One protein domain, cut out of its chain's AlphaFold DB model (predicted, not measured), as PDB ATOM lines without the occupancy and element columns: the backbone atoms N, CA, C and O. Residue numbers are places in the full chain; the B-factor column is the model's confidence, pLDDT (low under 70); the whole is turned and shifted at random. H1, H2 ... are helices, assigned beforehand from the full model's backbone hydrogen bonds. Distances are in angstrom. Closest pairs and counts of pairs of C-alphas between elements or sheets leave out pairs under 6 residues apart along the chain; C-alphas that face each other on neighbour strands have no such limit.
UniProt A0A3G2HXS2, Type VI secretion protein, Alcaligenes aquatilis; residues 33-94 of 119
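Overview. This is residues 33 to 94 of the 119 residues of the protein "Type VI secretion protein" of Alcaligenes aquatilis (UniProt A0A3G2HXS2). Two long helices, H1 and H2, lie side by side as a helical hairpin, and a third, H3, turns off at a corner past the end of H2, where residues 83 to 94 stick out. The printed part has 62 residues with three named helices, H1, H2, H3 along the chain, and no named strand: all helix. It is loose, with a radius of gyration of the C-alphas of 13.4 A, and flat, spanning 38 by 28 by 14 A.

Arrangement. Start with H1, residues 38 to 55, which touches H2, residues 57 to 74; their closest C-alphas, Ala 52 and Met 59, are 5.4 A apart. This hairpin runs opposite ways at a shallow tilt of 23 degrees. H3, residues 80 to 93, is close to H2 but not clearly touching, closest C-alphas Thr 74 and Ala 80 at 7.1 A, and about perpendicular at 79 degrees. H1 and H3 are only just apart, at 8.2 A. Every O i to N i+4 pair is within hydrogen-bond range in H3, against 13 of 14 in H1 and 9 of 14 in H2.

Along the chain. Find C-alpha 38 at (179.832, 159.456, 164.031); from there H1 runs 25.2 A. H2 runs 27.5 A, with a kink of 25 degrees near residue 68. H3 runs 19.9 A to C-alpha 93 at (199.826, 175.166, 159.656).

Size, cuts and confidence. Both links are tight, and the printed part has no cut. The C-alphas farthest apart, Leu 57 and Asn 94, are 39.7 A apart. No printed residue is under 70 in pLDDT.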
ATOM      1  N   PHE A  33     174.741 159.698 164.763       79.81
ATOM      2  CA  PHE A  33     174.142 158.660 165.593       79.81
ATOM      3  C   PHE A  33     173.730 159.283 166.930       79.81
ATOM      4  O   PHE A  33     174.532 159.974 167.556       79.81
ATOM      5  N   MET A  34     172.464 159.118 167.332       80.06
ATOM      6  CA  MET A  34     171.885 159.781 168.520       80.06
ATOM      7  C   MET A  34     172.077 161.314 168.542       80.06
ATOM      8  O   MET A  34     172.225 161.923 169.596       80.06
ATOM      9  N   GLY A  35     172.101 161.956 167.368       78.38
ATOM     10  CA  GLY A  35     172.323 163.402 167.240       78.38
ATOM     11  C   GLY A  35     173.793 163.835 167.274       78.38
ATOM     12  O   GLY A  35     174.071 164.999 167.009       78.38
ATOM     13  N   VAL A  36     174.741 162.923 167.510       84.00
ATOM     14  CA  VAL A  36     176.187 163.199 167.521       84.00
ATOM     15  C   VAL A  36     176.830 162.723 166.211       84.00
ATOM     16  O   VAL A  36     176.537 161.614 165.760       84.00
ATOM     17  N   PRO A  37     177.723 163.501 165.570       86.19
ATOM     18  CA  PRO A  37     178.482 163.048 164.408       86.19
ATOM     19  C   PRO A  37     179.263 161.768 164.718       86.19
ATOM     20  O   PRO A  37     179.955 161.693 165.736       86.19
ATOM     21  N   THR A  38     179.211 160.781 163.820       89.56
ATOM     22  CA  THR A  38     179.832 159.456 164.031       89.56
ATOM     23  C   THR A  38     181.317 159.530 164.383       89.56
ATOM     24  O   THR A  38     181.793 158.770 165.220       89.56
ATOM     25  N   MET A  39     182.043 160.486 163.798       89.62
ATOM     26  CA  MET A  39     183.468 160.697 164.064       89.62
ATOM     27  C   MET A  39     183.745 161.115 165.515       89.62
ATOM     28  O   MET A  39     184.711 160.646 166.109       89.62
ATOM     29  N   ILE A  40     182.885 161.958 166.098       90.00
ATOM     30  CA  ILE A  40     183.007 162.385 167.498       90.00
ATOM     31  C   ILE A  40     182.595 161.245 168.421       90.00
ATOM     32  O   ILE A  40     183.334 160.925 169.342       90.00
ATOM     33  N   PHE A  41     181.480 160.572 168.129       90.88
ATOM     34  CA  PHE A  41     181.026 159.418 168.907       90.88
ATOM     35  C   PHE A  41     182.111 158.333 169.007       90.88
ATOM     36  O   PHE A  41     182.508 157.940 170.105       90.88
ATOM     37  N   LEU A  42     182.675 157.916 167.870       92.56
ATOM     38  CA  LEU A  42     183.738 156.914 167.851       92.56
ATOM     39  C   LEU A  42     185.013 157.419 168.541       92.56
ATOM     40  O   LEU A  42     185.626 156.679 169.305       92.56
ATOM     41  N   GLY A  43     185.380 158.687 168.325       93.00
ATOM     42  CA  GLY A  43     186.517 159.317 168.997       93.00
ATOM     43  C   GLY A  43     186.368 159.343 170.519       93.00
ATOM     44  O   GLY A  43     187.335 159.087 171.229       93.00
ATOM     45  N   THR A  44     185.158 159.582 171.029       92.44
ATOM     46  CA  THR A  44     184.883 159.586 172.473       92.44
ATOM     47  C   THR A  44     184.943 158.193 173.081       92.44
ATOM     48  O   THR A  44     185.571 158.026 174.122       92.44
ATOM     49  N   LEU A  45     184.376 157.182 172.415       93.81
ATOM     50  CA  LEU A  45     184.472 155.793 172.865       93.81
ATOM     51  C   LEU A  45     185.922 155.305 172.870       93.81
ATOM     52  O   LEU A  45     186.379 154.765 173.872       93.81
ATOM     53  N   ALA A  46     186.658 155.533 171.779       94.94
ATOM     54  CA  ALA A  46     188.061 155.143 171.679       94.94
ATOM     55  C   ALA A  46     188.929 155.890 172.704       94.94
ATOM     56  O   ALA A  46     189.735 155.269 173.392       94.94
ATOM     57  N   GLY A  47     188.732 157.203 172.848       94.44
ATOM     58  CA  GLY A  47     189.450 158.023 173.822       94.44
ATOM     59  C   GLY A  47     189.227 157.540 175.252       94.44
ATOM     60  O   GLY A  47     190.194 157.319 175.977       94.44
ATOM     61  N   VAL A  48     187.971 157.288 175.636       94.50
ATOM     62  CA  VAL A  48     187.657 156.763 176.971       94.50
ATOM     63  C   VAL A  48     188.195 155.347 177.164       94.50
ATOM     64  O   VAL A  48     188.750 155.070 178.222       94.50
ATOM     65  N   ALA A  49     188.094 154.466 176.166       93.88
ATOM     66  CA  ALA A  49     188.629 153.107 176.259       93.88
ATOM     67  C   ALA A  49     190.151 153.106 176.482       93.88
ATOM     68  O   ALA A  49     190.645 152.391 177.353       93.88
ATOM     69  N   ILE A  50     190.887 153.952 175.754       95.50
ATOM     70  CA  ILE A  50     192.334 154.121 175.940       95.50
ATOM     71  C   ILE A  50     192.619 154.678 177.337       95.50
ATOM     72  O   ILE A  50     193.445 154.125 178.057       95.50
ATOM     73  N   SER A  51     191.920 155.733 177.768       94.12
ATOM     74  CA  SER A  51     192.095 156.280 179.118       94.12
ATOM     75  C   SER A  51     191.778 155.257 180.211       94.12
ATOM     76  O   SER A  51     192.480 155.213 181.218       94.12
ATOM     77  N   ALA A  52     190.778 154.400 180.006       94.31
ATOM     78  CA  ALA A  52     190.408 153.356 180.952       94.31
ATOM     79  C   ALA A  52     191.520 152.312 181.146       94.31
ATOM     80  O   ALA A  52     191.655 151.790 182.250       94.31
ATOM     81  N   MET A  53     192.351 152.054 180.125       94.00
ATOM     82  CA  MET A  53     193.523 151.178 180.259       94.00
ATOM     83  C   MET A  53     194.602 151.763 181.183       94.00
ATOM     84  O   MET A  53     195.280 151.006 181.867       94.00
ATOM     85  N   PHE A  54     194.761 153.090 181.216       95.44
ATOM     86  CA  PHE A  54     195.787 153.751 182.034       95.44
ATOM     87  C   PHE A  54     195.303 154.115 183.440       95.44
ATOM     88  O   PHE A  54     196.062 154.034 184.399       95.44
ATOM     89  N   ILE A  55     194.056 154.569 183.545       92.81
ATOM     90  CA  ILE A  55     193.518 155.247 184.730       92.81
ATOM     91  C   ILE A  55     192.534 154.338 185.486       92.81
ATOM     92  O   ILE A  55     192.453 154.401 186.713       92.81
ATOM     93  N   GLY A  56     191.826 153.457 184.769       92.62
ATOM     94  CA  GLY A  56     190.885 152.483 185.322       92.62
ATOM     95  C   GLY A  56     189.481 152.542 184.710       92.62
ATOM     96  O   GLY A  56     189.099 153.477 184.004       92.62
ATOM     97  N   LEU A  57     188.675 151.522 185.016       91.69
ATOM     98  CA  LEU A  57     187.367 151.277 184.388       91.69
ATOM     99  C   LEU A  57     186.293 152.329 184.733       91.69
ATOM    100  O   LEU A  57     185.308 152.466 184.015       91.69
ATOM    101  N   TYR A  58     186.491 153.127 185.785       92.50
ATOM    102  CA  TYR A  58     185.582 154.223 186.146       92.50
ATOM    103  C   TYR A  58     185.504 155.321 185.077       92.50
ATOM    104  O   TYR A  58     184.516 156.054 185.022       92.50
ATOM    105  N   MET A  59     186.488 155.403 184.174       92.06
ATOM    106  CA  MET A  59     186.470 156.339 183.048       92.06
ATOM    107  C   MET A  59     185.265 156.146 182.118       92.06
ATOM    108  O   MET A  59     184.864 157.094 181.449       92.06
ATOM    109  N   TRP A  60     184.614 154.978 182.123       91.62
ATOM    110  CA  TRP A  60     183.380 154.746 181.364       91.62
ATOM    111  C   TRP A  60     182.225 155.677 181.758       91.62
ATOM    112  O   TRP A  60     181.398 156.008 180.909       91.62
ATOM    113  N   VAL A  61     182.203 156.188 182.996       93.50
ATOM    114  CA  VAL A  61     181.221 157.199 183.432       93.50
ATOM    115  C   VAL A  61     181.331 158.477 182.593       93.50
ATOM    116  O   VAL A  61     180.322 159.123 182.316       93.50
ATOM    117  N   ALA A  62     182.529 158.812 182.102       92.06
ATOM    118  CA  ALA A  62     182.725 159.977 181.248       92.06
ATOM    119  C   ALA A  62     181.920 159.879 179.943       92.06
ATOM    120  O   ALA A  62     181.409 160.894 179.481       92.06
ATOM    121  N   VAL A  63     181.738 158.679 179.373       91.62
ATOM    122  CA  VAL A  63     180.938 158.481 178.146       91.62
ATOM    123  C   VAL A  63     179.489 158.916 178.362       91.62
ATOM    124  O   VAL A  63     178.922 159.604 177.512       91.62
ATOM    125  N   LEU A  64     178.911 158.574 179.518       91.94
ATOM    126  CA  LEU A  64     177.532 158.929 179.864       91.94
ATOM    127  C   LEU A  64     177.324 160.443 179.980       91.94
ATOM    128  O   LEU A  64     176.227 160.920 179.716       91.94
ATOM    129  N   ILE A  65     178.367 161.194 180.337       92.75
ATOM    130  CA  ILE A  65     178.321 162.659 180.452       92.75
ATOM    131  C   ILE A  65     178.643 163.323 179.104       92.75
ATOM    132  O   ILE A  65     177.984 164.279 178.697       92.75
ATOM    133  N   LEU A  66     179.643 162.810 178.386       91.31
ATOM    134  CA  LEU A  66     180.154 163.390 177.143       91.31
ATOM    135  C   LEU A  66     179.161 163.265 175.983       91.31
ATOM    136  O   LEU A  66     178.973 164.226 175.243       91.31
ATOM    137  N   ILE A  67     178.505 162.112 175.820       90.19
ATOM    138  CA  ILE A  67     177.557 161.893 174.717       90.19
ATOM    139  C   ILE A  67     176.394 162.905 174.723       90.19
ATOM    140  O   ILE A  67     176.196 163.554 173.692       90.19
ATOM    141  N   PRO A  68     175.627 163.091 175.818       90.38
ATOM    142  CA  PRO A  68     174.530 164.057 175.824       90.38
ATOM    143  C   PRO A  68     175.024 165.501 175.687       90.38
ATOM    144  O   PRO A  68     174.356 166.309 175.044       90.38
ATOM    145  N   LEU A  69     176.211 165.822 176.216       89.81
ATOM    146  CA  LEU A  69     176.829 167.134 176.031       89.81
ATOM    147  C   LEU A  69     177.107 167.412 174.548       89.81
ATOM    148  O   LEU A  69     176.732 168.465 174.030       89.81
ATOM    149  N   PHE A  70     177.714 166.459 173.840       88.31
ATOM    150  CA  PHE A  70     177.958 166.608 172.408       88.31
ATOM    151  C   PHE A  70     176.665 166.651 171.602       88.31
ATOM    152  O   PHE A  70     176.588 167.457 170.680       88.31
ATOM    153  N   ALA A  71     175.647 165.872 171.977       86.88
ATOM    154  CA  ALA A  71     174.335 165.898 171.331       86.88
ATOM    155  C   ALA A  71     173.637 167.260 171.486       86.88
ATOM    156  O   ALA A  71     172.995 167.743 170.551       86.88
ATOM    157  N   ALA A  72     173.781 167.905 172.648       87.44
ATOM    158  CA  ALA A  72     173.261 169.250 172.881       87.44
ATOM    159  C   ALA A  72     173.965 170.290 171.997       87.44
ATOM    160  O   ALA A  72     173.303 171.149 171.415       87.44
ATOM    161  N   ILE A  73     175.289 170.180 171.845       84.56
ATOM    162  CA  ILE A  73     176.077 171.068 170.981       84.56
ATOM    163  C   ILE A  73     175.666 170.889 169.513       84.56
ATOM    164  O   ILE A  73     175.329 171.865 168.842       84.56
ATOM    165  N   THR A  74     175.611 169.655 169.012       85.06
ATOM    166  CA  THR A  74     175.288 169.377 167.600       85.06
ATOM    167  C   THR A  74     173.842 169.622 167.216       85.06
ATOM    168  O   THR A  74     173.549 169.732 166.027       85.06
ATOM    169  N   LYS A  75     172.934 169.770 168.185       83.38
ATOM    170  CA  LYS A  75     171.576 170.252 167.916       83.38
ATOM    171  C   LYS A  75     171.574 171.661 167.308       83.38
ATOM    172  O   LYS A  75     170.676 171.966 166.530       83.38
ATOM    173  N   SER A  76     172.553 172.500 167.663       81.75
ATOM    174  CA  SER A  76     172.692 173.852 167.107       81.75
ATOM    175  C   SER A  76     173.401 173.879 165.748       81.75
ATOM    176  O   SER A  76     172.982 174.628 164.870       81.75
ATOM    177  N   ASP A  77     174.434 173.050 165.558       80.88
ATOM    178  CA  ASP A  77     175.223 172.978 164.322       80.88
ATOM    179  C   ASP A  77     175.904 171.600 164.195       80.88
ATOM    180  O   ASP A  77     176.759 171.216 164.999       80.88
ATOM    181  N   ASP A  78     175.547 170.840 163.158       78.62
ATOM    182  CA  ASP A  78     176.077 169.500 162.889       78.62
ATOM    183  C   ASP A  78     177.524 169.513 162.352       78.62
ATOM    184  O   ASP A  78     178.207 168.478 162.344       78.62
ATOM    185  N   LYS A  79     178.022 170.682 161.927       84.06
ATOM    186  CA  LYS A  79     179.363 170.907 161.370       84.06
ATOM    187  C   LYS A  79     180.297 171.673 162.310       84.06
ATOM    188  O   LYS A  79     181.494 171.721 162.010       84.06
ATOM    189  N   ALA A  80     179.825 172.157 163.460       86.06
ATOM    190  CA  ALA A  80     180.621 172.923 164.430       86.06
ATOM    191  C   ALA A  80     181.987 172.286 164.746       86.06
ATOM    192  O   ALA A  80     183.031 172.922 164.596       86.06
ATOM    193  N   PHE A  81     182.015 170.992 165.079       86.56
ATOM    194  CA  PHE A  81     183.264 170.287 165.402       86.56
ATOM    195  C   PHE A  81     184.267 170.246 164.249       86.56
ATOM    196  O   PHE A  81     185.477 170.241 164.466       86.56
ATOM    197  N   GLN A  82     183.786 170.217 163.009       87.31
ATOM    198  CA  GLN A  82     184.664 170.243 161.848       87.31
ATOM    199  C   GLN A  82     185.217 171.617 161.556       87.31
ATOM    200  O   GLN A  82     186.363 171.711 161.129       87.31
ATOM    201  N   ILE A  83     184.425 172.656 161.798       89.50
ATOM    202  CA  ILE A  83     184.896 174.031 161.709       89.50
ATOM    203  C   ILE A  83     185.990 174.240 162.758       89.50
ATOM    204  O   ILE A  83     187.074 174.685 162.401       89.50
ATOM    205  N   TRP A  84     185.776 173.799 164.002       89.62
ATOM    206  CA  TRP A  84     186.799 173.845 165.054       89.62
ATOM    207  C   TRP A  84     188.054 173.051 164.698       89.62
ATOM    208  O   TRP A  84     189.169 173.542 164.858       89.62
ATOM    209  N   TRP A  85     187.898 171.838 164.168       89.69
ATOM    210  CA  TRP A  85     189.039 171.043 163.717       89.69
ATOM    211  C   TRP A  85     189.806 171.723 162.577       89.69
ATOM    212  O   TRP A  85     191.040 171.748 162.570       89.69
ATOM    213  N   LEU A  86     189.090 172.293 161.607       89.88
ATOM    214  CA  LEU A  86     189.679 173.012 160.483       89.88
ATOM    215  C   LEU A  86     190.400 174.273 160.956       89.88
ATOM    216  O   LEU A  86     191.511 174.549 160.506       89.88
ATOM    217  N   GLU A  87     189.801 175.010 161.883       89.94
ATOM    218  CA  GLU A  87     190.393 176.180 162.513       89.94
ATOM    219  C   GLU A  87     191.679 175.807 163.253       89.94
ATOM    220  O   GLU A  87     192.719 176.433 163.060       89.94
ATOM    221  N   LEU A  88     191.658 174.731 164.034       89.31
ATOM    222  CA  LEU A  88     192.837 174.243 164.737       89.31
ATOM    223  C   LEU A  88     193.951 173.859 163.748       89.31
ATOM    224  O   LEU A  88     195.090 174.317 163.856       89.31
ATOM    225  N   LYS A  89     193.606 173.078 162.719       89.12
ATOM    226  CA  LYS A  89     194.535 172.640 161.668       89.12
ATOM    227  C   LYS A  89     195.131 173.814 160.893       89.12
ATOM    228  O   LYS A  89     196.300 173.774 160.514       89.12
ATOM    229  N   THR A  90     194.336 174.839 160.616       88.69
ATOM    230  CA  THR A  90     194.795 176.034 159.899       88.69
ATOM    231  C   THR A  90     195.697 176.884 160.789       88.69
ATOM    232  O   THR A  90     196.818 177.188 160.372       88.69
ATOM    233  N   ARG A  91     195.296 177.146 162.041       84.38
ATOM    234  CA  ARG A  91     196.105 177.870 163.038       84.38
ATOM    235  C   ARG A  91     197.497 177.263 163.212       84.38
ATOM    236  O   ARG A  91     198.468 178.013 163.226       84.38
ATOM    237  N   PHE A  92     197.611 175.935 163.270       84.94
ATOM    238  CA  PHE A  92     198.912 175.267 163.395       84.94
ATOM    239  C   PHE A  92     199.742 175.257 162.109       84.94
ATOM    240  O   PHE A  92     200.966 175.217 162.174       84.94
ATOM    241  N   LYS A  93     199.109 175.289 160.932       83.81
ATOM    242  CA  LYS A  93     199.826 175.166 159.656       83.81
ATOM    243  C   LYS A  93     200.365 176.496 159.114       83.81
ATOM    244  O   LYS A  93     201.213 176.483 158.225       83.81
ATOM    245  N   ASN A  94     199.901 177.644 159.613       81.44
ATOM    246  CA  ASN A  94     200.372 178.950 159.142       81.44
ATOM    247  C   ASN A  94     201.623 179.441 159.888       81.44
ATOM    248  O   ASN A  94     201.523 180.189 160.859       81.44
TER     249      ASN A  94